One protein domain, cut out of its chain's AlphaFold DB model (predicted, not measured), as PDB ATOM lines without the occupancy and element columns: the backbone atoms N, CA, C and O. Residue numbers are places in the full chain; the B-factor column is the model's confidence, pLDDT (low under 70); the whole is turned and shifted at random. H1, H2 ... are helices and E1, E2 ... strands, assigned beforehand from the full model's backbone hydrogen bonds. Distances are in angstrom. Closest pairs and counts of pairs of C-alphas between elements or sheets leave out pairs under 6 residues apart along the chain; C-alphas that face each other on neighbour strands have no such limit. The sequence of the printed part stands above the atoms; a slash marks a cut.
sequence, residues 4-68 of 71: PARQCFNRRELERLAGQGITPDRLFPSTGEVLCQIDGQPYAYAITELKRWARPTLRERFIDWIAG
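This is residues 4 to 68 of the 71 residues of an uncharacterized protein of Halomonadaceae bacterium (UniProt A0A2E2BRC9). A small, strongly twisted sheet of three antiparallel strands, E1 to E3, has the short helices H1 and H3 over one face and H2 grazing it, and beyond this body the chain runs out into an arm that ends with helix H4. Residues 57 to 63, of which 58 to 63 belong to H4, stick out, and the arm makes much of the length. The printed part has 65 residues, with four named helices and three named strands in the order H1, H2, E1, E2, E3, H3, H4; the class is mixed, helices and strands, and the sheet's order is E1, E2, E3. The whole is only just compact, close to loose, with a radius of gyration of the C-alphas of 12.9 A, and its elongated outline spans 41 by 24 by 16 A.

H1, residues 5 to 8, is on the sheet of E1, residues 22 to 28, E2, residues 33 to 38, and E3, residues 41 to 46. Its height over the sheet is 6.6 A, and it lies only just over E1, with 3 of its C-alphas falling there; the closest C-alphas of H1 and E1 are those of Ala 5 and Arg 26, 4.5 A apart. H2, residues 11 to 19, only grazes the sheet with its residues 14 to 18. H1 and H2 are close but not clearly touching, the C-alphas of Arg 6 and Leu 14 being 7.4 A apart. The strands form a meander, each the antiparallel neighbour of the one before. In the hairpin E1 and E2, at 158 degrees, N 23 and O 37 are within hydrogen-bond range at 2.8 A; in the hairpin E2 and E3, at 147 degrees, N 36 and O 43 are at 2.9 A. H3, residues 47 to 53, lies over E3 on the same face as H1, at a height over the sheet of 7.9 A, slantwise to the strands at 40 degrees to E3 on the local plane. H2 and H3 only just touch, with 3 pairs of C-alphas within 8 A, the closest those of Leu 17 and Trp 53 at 7.2 A. H4, residues 58 to 66, is not on the sheet and is apart from H1, H2 and H3. In H2, H3 and H4 every O i to N i+4 pair is within hydrogen-bond range; H1 is too short for such a pair.

H1 begins at C-alpha 5, (122.657, 86.352, 96.115), and measures 5.6 A. H2 measures 12.3 A, E1 17.3 A, E2 14.7 A, E3 16.4 A and H3 10.1 A. E1 begins at C-alpha 22, (114.314, 80.979, 89.502). H4 measures 12.4 A and ends at C-alpha 66, (92.187, 82.698, 107.435).

The two C-alphas farthest apart are those of Ser 30 and Ile 66, 41.7 A. The printed part has no cut, and its six links are tight. The mean pLDDT of the printed part is 93.3, that of H4 is 87, and no printed residue is under 70.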
ATOM      1  N   PRO A   4     127.205  86.331  97.306       96.56
ATOM      2  CA  PRO A   4     126.222  85.277  97.064       96.56
ATOM      3  C   PRO A   4     124.794  85.820  97.202       96.56
ATOM      4  O   PRO A   4     124.417  86.281  98.280       96.56
ATOM      5  N   ALA A   5     123.987  85.740  96.139       93.94
ATOM      6  CA  ALA A   5     122.657  86.352  96.115       93.94
ATOM      7  C   ALA A   5     121.737  85.778  97.202       93.94
ATOM      8  O   ALA A   5     120.973  86.518  97.816       93.94
ATOM      9  N   ARG A   6     121.887  84.485  97.531       93.62
ATOM     10  CA  ARG A   6     121.165  83.800  98.619       93.62
ATOM     11  C   ARG A   6     121.237  84.489  99.987       93.62
ATOM     12  O   ARG A   6     120.367  84.256 100.810       93.62
ATOM     13  N   GLN A   7     122.260  85.308 100.253       94.38
ATOM     14  CA  GLN A   7     122.387  86.050 101.518       94.38
ATOM     15  C   GLN A   7     121.464  87.274 101.582       94.38
ATOM     16  O   GLN A   7     121.255  87.838 102.652       94.38
ATOM     17  N   CYS A   8     120.918  87.700 100.443       93.69
ATOM     18  CA  CYS A   8     120.082  88.892 100.326       93.69
ATOM     19  C   CYS A   8     118.577  88.580 100.351       93.69
ATOM     20  O   CYS A   8     117.761  89.510 100.371       93.69
ATOM     21  N   PHE A   9     118.229  87.290 100.355       94.50
ATOM     22  CA  PHE A   9     116.870  86.767 100.410       94.50
ATOM     23  C   PHE A   9     116.673  85.954 101.687       94.50
ATOM     24  O   PHE A   9     117.587  85.281 102.163       94.50
ATOM     25  N   ASN A  10     115.467  85.991 102.237       94.44
ATOM     26  CA  ASN A  10     115.081  85.075 103.299       94.44
ATOM     27  C   ASN A  10     114.692  83.701 102.724       94.44
ATOM     28  O   ASN A  10     114.501  83.523 101.520       94.44
ATOM     29  N   ARG A  11     114.541  82.711 103.607       93.19
ATOM     30  CA  ARG A  11     114.213  81.336 103.212       93.19
ATOM     31  C   ARG A  11     112.913  81.231 102.397       93.19
ATOM     32  O   ARG A  11     112.903  80.529 101.395       93.19
ATOM     33  N   ARG A  12     111.850  81.945 102.788       91.44
ATOM     34  CA  ARG A  12     110.553  81.912 102.085       91.44
ATOM     35  C   ARG A  12     110.644  82.536 100.692       91.44
ATOM     36  O   ARG A  12     110.004  82.054  99.766       91.44
ATOM     37  N   GLU A  13     111.429  83.600 100.543       94.44
ATOM     38  CA  GLU A  13     111.683  84.230  99.244       94.44
ATOM     39  C   GLU A  13     112.414  83.264  98.304       94.44
ATOM     40  O   GLU A  13     112.006  83.109  97.156       94.44
ATOM     41  N   LEU A  14     113.440  82.565  98.800       94.94
ATOM     42  CA  LEU A  14     114.172  81.562  98.022       94.94
ATOM     43  C   LEU A  14     113.288  80.375  97.622       94.94
ATOM     44  O   LEU A  14     113.313  79.972  96.465       94.94
ATOM     45  N   GLU A  15     112.477  79.848  98.545       93.56
ATOM     46  CA  GLU A  15     111.526  78.762  98.256       93.56
ATOM     47  C   GLU A  15     110.516  79.171  97.168       93.56
ATOM     48  O   GLU A  15     110.203  78.383  96.277       93.56
ATOM     49  N   ARG A  16     110.052  80.425  97.187       92.06
ATOM     50  CA  ARG A  16     109.137  80.965  96.168       92.06
ATOM     51  C   ARG A  16     109.784  81.156  94.809       92.06
ATOM     52  O   ARG A  16     109.140  80.876  93.801       92.06
ATOM     53  N   LEU A  17     111.009  81.674  94.773       94.56
ATOM     54  CA  LEU A  17     111.759  81.831  93.529       94.56
ATOM     55  C   LEU A  17     112.055  80.457  92.919       94.56
ATOM     56  O   LEU A  17     111.786  80.250  91.741       94.56
ATOM     57  N   ALA A  18     112.465  79.485  93.738       94.12
ATOM     58  CA  ALA A  18     112.682  78.111  93.296       94.12
ATOM     59  C   ALA A  18     111.403  77.467  92.730       94.12
ATOM     60  O   ALA A  18     111.454  76.818  91.690       94.12
ATOM     61  N   GLY A  19     110.242  77.702  93.355       92.19
ATOM     62  CA  GLY A  19     108.942  77.259  92.834       92.19
ATOM     63  C   GLY A  19     108.549  77.883  91.485       92.19
ATOM     64  O   GLY A  19     107.674  77.354  90.807       92.19
ATOM     65  N   GLN A  20     109.200  78.980  91.089       92.00
ATOM     66  CA  GLN A  20     109.051  79.643  89.790       92.00
ATOM     67  C   GLN A  20     110.177  79.277  88.804       92.00
ATOM     68  O   GLN A  20     110.275  79.896  87.752       92.00
ATOM     69  N   GLY A  21     111.052  78.322  89.145       94.50
ATOM     70  CA  GLY A  21     112.210  77.965  88.316       94.50
ATOM     71  C   GLY A  21     113.363  78.973  88.383       94.50
ATOM     72  O   GLY A  21     114.272  78.920  87.555       94.50
ATOM     73  N   ILE A  22     113.349  79.885  89.363       96.12
ATOM     74  CA  ILE A  22     114.314  80.979  89.502       96.12
ATOM     75  C   ILE A  22     115.334  80.659  90.598       96.12
ATOM     76  O   ILE A  22     114.981  80.476  91.764       96.12
ATOM     77  N   THR A  23     116.617  80.675  90.246       96.19
ATOM     78  CA  THR A  23     117.737  80.449  91.171       96.19
ATOM     79  C   THR A  23     118.663  81.668  91.200       96.19
ATOM     80  O   THR A  23     119.361  81.921  90.222       96.19
ATOM     81  N   PRO A  24     118.690  82.459  92.288       96.12
ATOM     82  CA  PRO A  24     119.601  83.598  92.422       96.12
ATOM     83  C   PRO A  24     121.037  83.152  92.744       96.12
ATOM     84  O   PRO A  24     121.267  82.545  93.792       96.12
ATOM     85  N   ASP A  25     122.018  83.547  91.930       95.75
ATOM     86  CA  ASP A  25     123.422  83.139  92.092       95.75
ATOM     87  C   ASP A  25     124.278  84.217  92.773       95.75
ATOM     88  O   ASP A  25     124.812  84.028  93.875       95.75
ATOM     89  N   ARG A  26     124.426  85.381  92.127       97.25
ATOM     90  CA  ARG A  26     125.360  86.446  92.541       97.25
ATOM     91  C   ARG A  26     124.714  87.821  92.457       97.25
ATOM     92  O   ARG A  26     124.177  88.173  91.421       97.25
ATOM     93  N   LEU A  27     124.828  88.611  93.522       97.06
ATOM     94  CA  LEU A  27     124.493  90.037  93.532       97.06
ATOM     95  C   LEU A  27     125.755  90.853  93.234       97.06
ATOM     96  O   LEU A  27     126.808  90.616  93.835       97.06
ATOM     97  N   PHE A  28     125.624  91.851  92.369       96.31
ATOM     98  CA  PHE A  28     126.638  92.857  92.075       96.31
ATOM     99  C   PHE A  28     126.270  94.168  92.784       96.31
ATOM    100  O   PHE A  28     125.441  94.921  92.280       96.31
ATOM    101  N   PRO A  29     126.868  94.489  93.951       93.50
ATOM    102  CA  PRO A  29     126.452  95.649  94.747       93.50
ATOM    103  C   PRO A  29     126.619  96.993  94.033       93.50
ATOM    104  O   PRO A  29     125.922  97.944  94.360       93.50
ATOM    105  N   SER A  30     127.529  97.070  93.058       94.19
ATOM    106  CA  SER A  30     127.764  98.270  92.252       94.19
ATOM    107  C   SER A  30     126.597  98.620  91.329       94.19
ATOM    108  O   SER A  30     126.414  99.794  91.036       94.19
ATOM    109  N   THR A  31     125.827  97.629  90.866       94.50
ATOM    110  CA  THR A  31     124.673  97.837  89.971       94.50
ATOM    111  C   THR A  31     123.338  97.512  90.640       94.50
ATOM    112  O   THR A  31     122.292  97.956  90.184       94.50
ATOM    113  N   GLY A  32     123.353  96.756  91.744       94.75
ATOM    114  CA  GLY A  32     122.143  96.244  92.389       94.75
ATOM    115  C   GLY A  32     121.499  95.076  91.634       94.75
ATOM    116  O   GLY A  32     120.393  94.657  91.981       94.75
ATOM    117  N   GLU A  33     122.181  94.540  90.621       97.06
ATOM    118  CA  GLU A  33     121.695  93.437  89.800       97.06
ATOM    119  C   GLU A  33     122.116  92.090  90.368       97.06
ATOM    120  O   GLU A  33     123.201  91.914  90.928       97.06
ATOM    121  N   VAL A  34     121.241  91.118  90.183       97.56
ATOM    122  CA  VAL A  34     121.441  89.731  90.545       97.56
ATOM    123  C   VAL A  34     121.513  88.926  89.261       97.56
ATOM    124  O   VAL A  34     120.568  88.920  88.475       97.56
ATOM    125  N   LEU A  35     122.624  88.221  89.081       97.25
ATOM    126  CA  LEU A  35     122.690  87.101  88.158       97.25
ATOM    127  C   LEU A  35     121.864  85.959  88.749       97.25
ATOM    128  O   LEU A  35     122.120  85.525  89.877       97.25
ATOM    129  N   CYS A  36     120.881  85.492  87.995       96.38
ATOM    130  CA  CYS A  36     120.031  84.365  88.348       96.38
ATOM    131  C   CYS A  36     119.832  83.439  87.151       96.38
ATOM    132  O   CYS A  36     119.918  83.869  86.003       96.38
ATOM    133  N   GLN A  37     119.509  82.181  87.419       96.81
ATOM    134  CA  GLN A  37     119.042  81.243  86.411       96.81
ATOM    135  C   GLN A  37     117.519  81.186  86.417       96.81
ATOM    136  O   GLN A  37     116.926  81.089  87.489       96.81
ATOM    137  N   ILE A  38     116.901  81.226  85.241       95.25
ATOM    138  CA  ILE A  38     115.476  80.949  85.041       95.25
ATOM    139  C   ILE A  38     115.402  79.797  84.050       95.25
ATOM    140  O   ILE A  38     115.924  79.912  82.942       95.25
ATOM    141  N   ASP A  39     114.855  78.660  84.481       92.31
ATOM    142  CA  ASP A  39     114.775  77.430  83.677       92.31
ATOM    143  C   ASP A  39     116.128  77.010  83.060       92.31
ATOM    144  O   ASP A  39     116.225  76.553  81.921       92.31
ATOM    145  N   GLY A  40     117.209  77.195  83.826       91.06
ATOM    146  CA  GLY A  40     118.579  76.853  83.427       91.06
ATOM    147  C   GLY A  40     119.270  77.872  82.512       91.06
ATOM    148  O   GLY A  40     120.434  77.672  82.167       91.06
ATOM    149  N   GLN A  41     118.605  78.968  82.143       95.94
ATOM    150  CA  GLN A  41     119.189  80.052  81.348       95.94
ATOM    151  C   GLN A  41     119.599  81.234  82.241       95.94
ATOM    152  O   GLN A  41     118.865  81.569  83.173       95.94
ATOM    153  N   PRO A  42     120.760  81.874  82.006       96.31
ATOM    154  CA  PRO A  42     121.229  82.984  82.827       96.31
ATOM    155  C   PRO A  42     120.543  84.307  82.456       96.31
ATOM    156  O   PRO A  42     120.486  84.690  81.289       96.31
ATOM    157  N   TYR A  43     120.110  85.048  83.472       96.25
ATOM    158  CA  TYR A  43     119.532  86.385  83.359       96.25
ATOM    159  C   TYR A  43     120.111  87.320  84.420       96.25
ATOM    160  O   TYR A  43     120.549  86.882  85.484       96.25
ATOM    161  N   ALA A  44     120.072  88.621  84.140       95.62
ATOM    162  CA  ALA A  44     120.381  89.663  85.107       95.62
ATOM    163  C   ALA A  44     119.115  90.477  85.386       95.62
ATOM    164  O   ALA A  44     118.516  91.027  84.464       95.62
ATOM    165  N   TYR A  45     118.721  90.550  86.655       96.81
ATOM    166  CA  TYR A  45     117.585  91.355  87.105       96.81
ATOM    167  C   TYR A  45     117.963  92.187  88.317       96.81
ATOM    168  O   TYR A  45     118.795  91.787  89.131       96.81
ATOM    169  N   ALA A  46     117.311  93.333  88.494       96.75
ATOM    170  CA  ALA A  46     117.460  94.104  89.718       96.75
ATOM    171  C   ALA A  46     117.010  93.273  90.933       96.75
ATOM    172  O   ALA A  46     115.980  92.593  90.902       96.75
ATOM    173  N   ILE A  47     117.734  93.372  92.053       95.50
ATOM    174  CA  ILE A  47     117.357  92.664  93.287       95.50
ATOM    175  C   ILE A  47     115.936  93.020  93.751       95.50
ATOM    176  O   ILE A  47     115.221  92.180  94.296       95.50
ATOM    177  N   THR A  48     115.506  94.261  93.522       95.62
ATOM    178  CA  THR A  48     114.161  94.747  93.851       95.62
ATOM    179  C   THR A  48     113.074  94.031  93.054       95.62
ATOM    180  O   THR A  48     111.989  93.792  93.585       95.62
ATOM    181  N   GLU A  49     113.367  93.642  91.815       95.69
ATOM    182  CA  GLU A  49     112.449  92.925  90.937       95.69
ATOM    183  C   GLU A  49     112.316  91.459  91.350       95.69
ATOM    184  O   GLU A  49     111.201  90.995  91.590       95.69
ATOM    185  N   LEU A  50     113.436  90.778  91.612       94.94
ATOM    186  CA  LEU A  50     113.411  89.423  92.175       94.94
ATOM    187  C   LEU A  50     112.677  89.380  93.522       94.94
ATOM    188  O   LEU A  50     111.862  88.491  93.765       94.94
ATOM    189  N   LYS A  51     112.887  90.378  94.392       94.88
ATOM    190  CA  LYS A  51     112.137  90.490  95.653       94.88
ATOM    191  C   LYS A  51     110.647  90.718  95.440       94.88
ATOM    192  O   LYS A  51     109.852  90.288  96.269       94.88
ATOM    193  N   ARG A  52     110.246  91.390  94.357       94.62
ATOM    194  CA  ARG A  52     108.835  91.570  94.000       94.62
ATOM    195  C   ARG A  52     108.210  90.248  93.559       94.62
ATOM    196  O   ARG A  52     107.102  89.960  94.003       94.62
ATOM    197  N   TRP A  53     108.905  89.447  92.755       93.25
ATOM    198  CA  TRP A  53     108.447  88.113  92.336       93.25
ATOM    199  C   TRP A  53     108.405  87.109  93.491       93.25
ATOM    200  O   TRP A  53     107.570  86.208  93.517       93.25
ATOM    201  N   ALA A  54     109.257  87.304  94.497       93.50
ATOM    202  CA  ALA A  54     109.254  86.519  95.722       93.50
ATOM    203  C   ALA A  54     108.142  86.915  96.720       93.50
ATOM    204  O   ALA A  54     108.045  86.317  97.794       93.50
ATOM    205  N   ARG A  55     107.298  87.917  96.422       91.50
ATOM    206  CA  ARG A  55     106.218  88.332  97.334       91.50
ATOM    207  C   ARG A  55     105.067  87.322  97.360       91.50
ATOM    208  O   ARG A  55     104.746  86.725  96.334       91.50
ATOM    209  N   PRO A  56     104.380  87.190  98.511       87.31
ATOM    210  CA  PRO A  56     103.132  86.453  98.591       87.31
ATOM    211  C   PRO A  56     102.056  87.047  97.694       87.31
ATOM    212  O   PRO A  56     101.806  88.256  97.701       87.31
ATOM    213  N   THR A  57     101.406  86.170  96.934       86.50
ATOM    214  CA  THR A  57     100.228  86.510  96.142       86.50
ATOM    215  C   THR A  57      99.083  86.905  97.070       86.50
ATOM    216  O   THR A  57      99.038  86.520  98.242       86.50
ATOM    217  N   LEU A  58      98.113  87.654  96.543       87.25
ATOM    218  CA  LEU A  58      96.946  88.072  97.322       87.25
ATOM    219  C   LEU A  58      96.188  86.868  97.907       87.25
ATOM    220  O   LEU A  58      95.767  86.898  99.060       87.25
ATOM    221  N   ARG A  59      96.092  85.779  97.134       85.50
ATOM    222  CA  ARG A  59      95.467  84.524  97.560       85.50
ATOM    223  C   ARG A  59      96.197  83.886  98.738       85.50
ATOM    224  O   ARG A  59      95.550  83.467  99.687       85.50
ATOM    225  N   GLU A  60      97.521  83.805  98.696       84.56
ATOM    226  CA  GLU A  60      98.297  83.210  99.792       84.56
ATOM    227  C   GLU A  60      98.203  84.051 101.060       84.56
ATOM    228  O   GLU A  60      97.978  83.503 102.131       84.56
ATOM    229  N   ARG A  61      98.267  85.383 100.933       86.25
ATOM    230  CA  ARG A  61      98.050  86.287 102.071       86.25
ATOM    231  C   ARG A  61      96.671  86.095 102.691       86.25
ATOM    232  O   ARG A  61      96.539  86.130 103.908       86.25
ATOM    233  N   PHE A  62      95.652  85.898 101.859       87.94
ATOM    234  CA  PHE A  62      94.294  85.625 102.312       87.94
ATOM    235  C   PHE A  62      94.183  84.266 103.021       87.94
ATOM    236  O   PHE A  62      93.563  84.178 104.077       87.94
ATOM    237  N   ILE A  63      94.829  83.222 102.494       88.19
ATOM    238  CA  ILE A  63      94.887  81.900 103.135       88.19
ATOM    239  C   ILE A  63      95.615  81.975 104.482       88.19
ATOM    240  O   ILE A  63      95.116  81.437 105.467       88.19
ATOM    241  N   ASP A  64      96.759  82.660 104.548       85.94
ATOM    242  CA  ASP A  64      97.514  82.849 105.790       85.94
ATOM    243  C   ASP A  64      96.704  83.636 106.829       85.94
ATOM    244  O   ASP A  64      96.751  83.311 108.017       85.94
ATOM    245  N   TRP A  65      95.917  84.622 106.385       88.19
ATOM    246  CA  TRP A  65      94.990  85.366 107.235       88.19
ATOM    247  C   TRP A  65      93.880  84.470 107.804       88.19
ATOM    248  O   TRP A  65      93.702  84.444 109.020       88.19
ATOM    249  N   ILE A  66      93.198  83.672 106.970       92.06
ATOM    250  CA  ILE A  66      92.187  82.698 107.435       92.06
ATOM    251  C   ILE A  66      92.805  81.696 108.414       92.06
ATOM    252  O   ILE A  66      92.194  81.340 109.418       92.06
ATOM    253  N   ALA A  67      94.022  81.232 108.132       88.62
ATOM    254  CA  ALA A  67      94.702  80.230 108.940       88.62
ATOM    255  C   ALA A  67      95.290  80.779 110.255       88.62
ATOM    256  O   ALA A  67      95.980  80.031 110.947       88.62
ATOM    257  N   GLY A  68      95.088  82.062 110.583       83.94
ATOM    258  CA  GLY A  68      95.640  82.689 111.790       83.94
ATOM    259  C   GLY A  68      97.171  82.778 111.802       83.94
ATOM    260  O   GLY A  68      97.776  82.902 112.862       83.94
TER     261      GLY A  68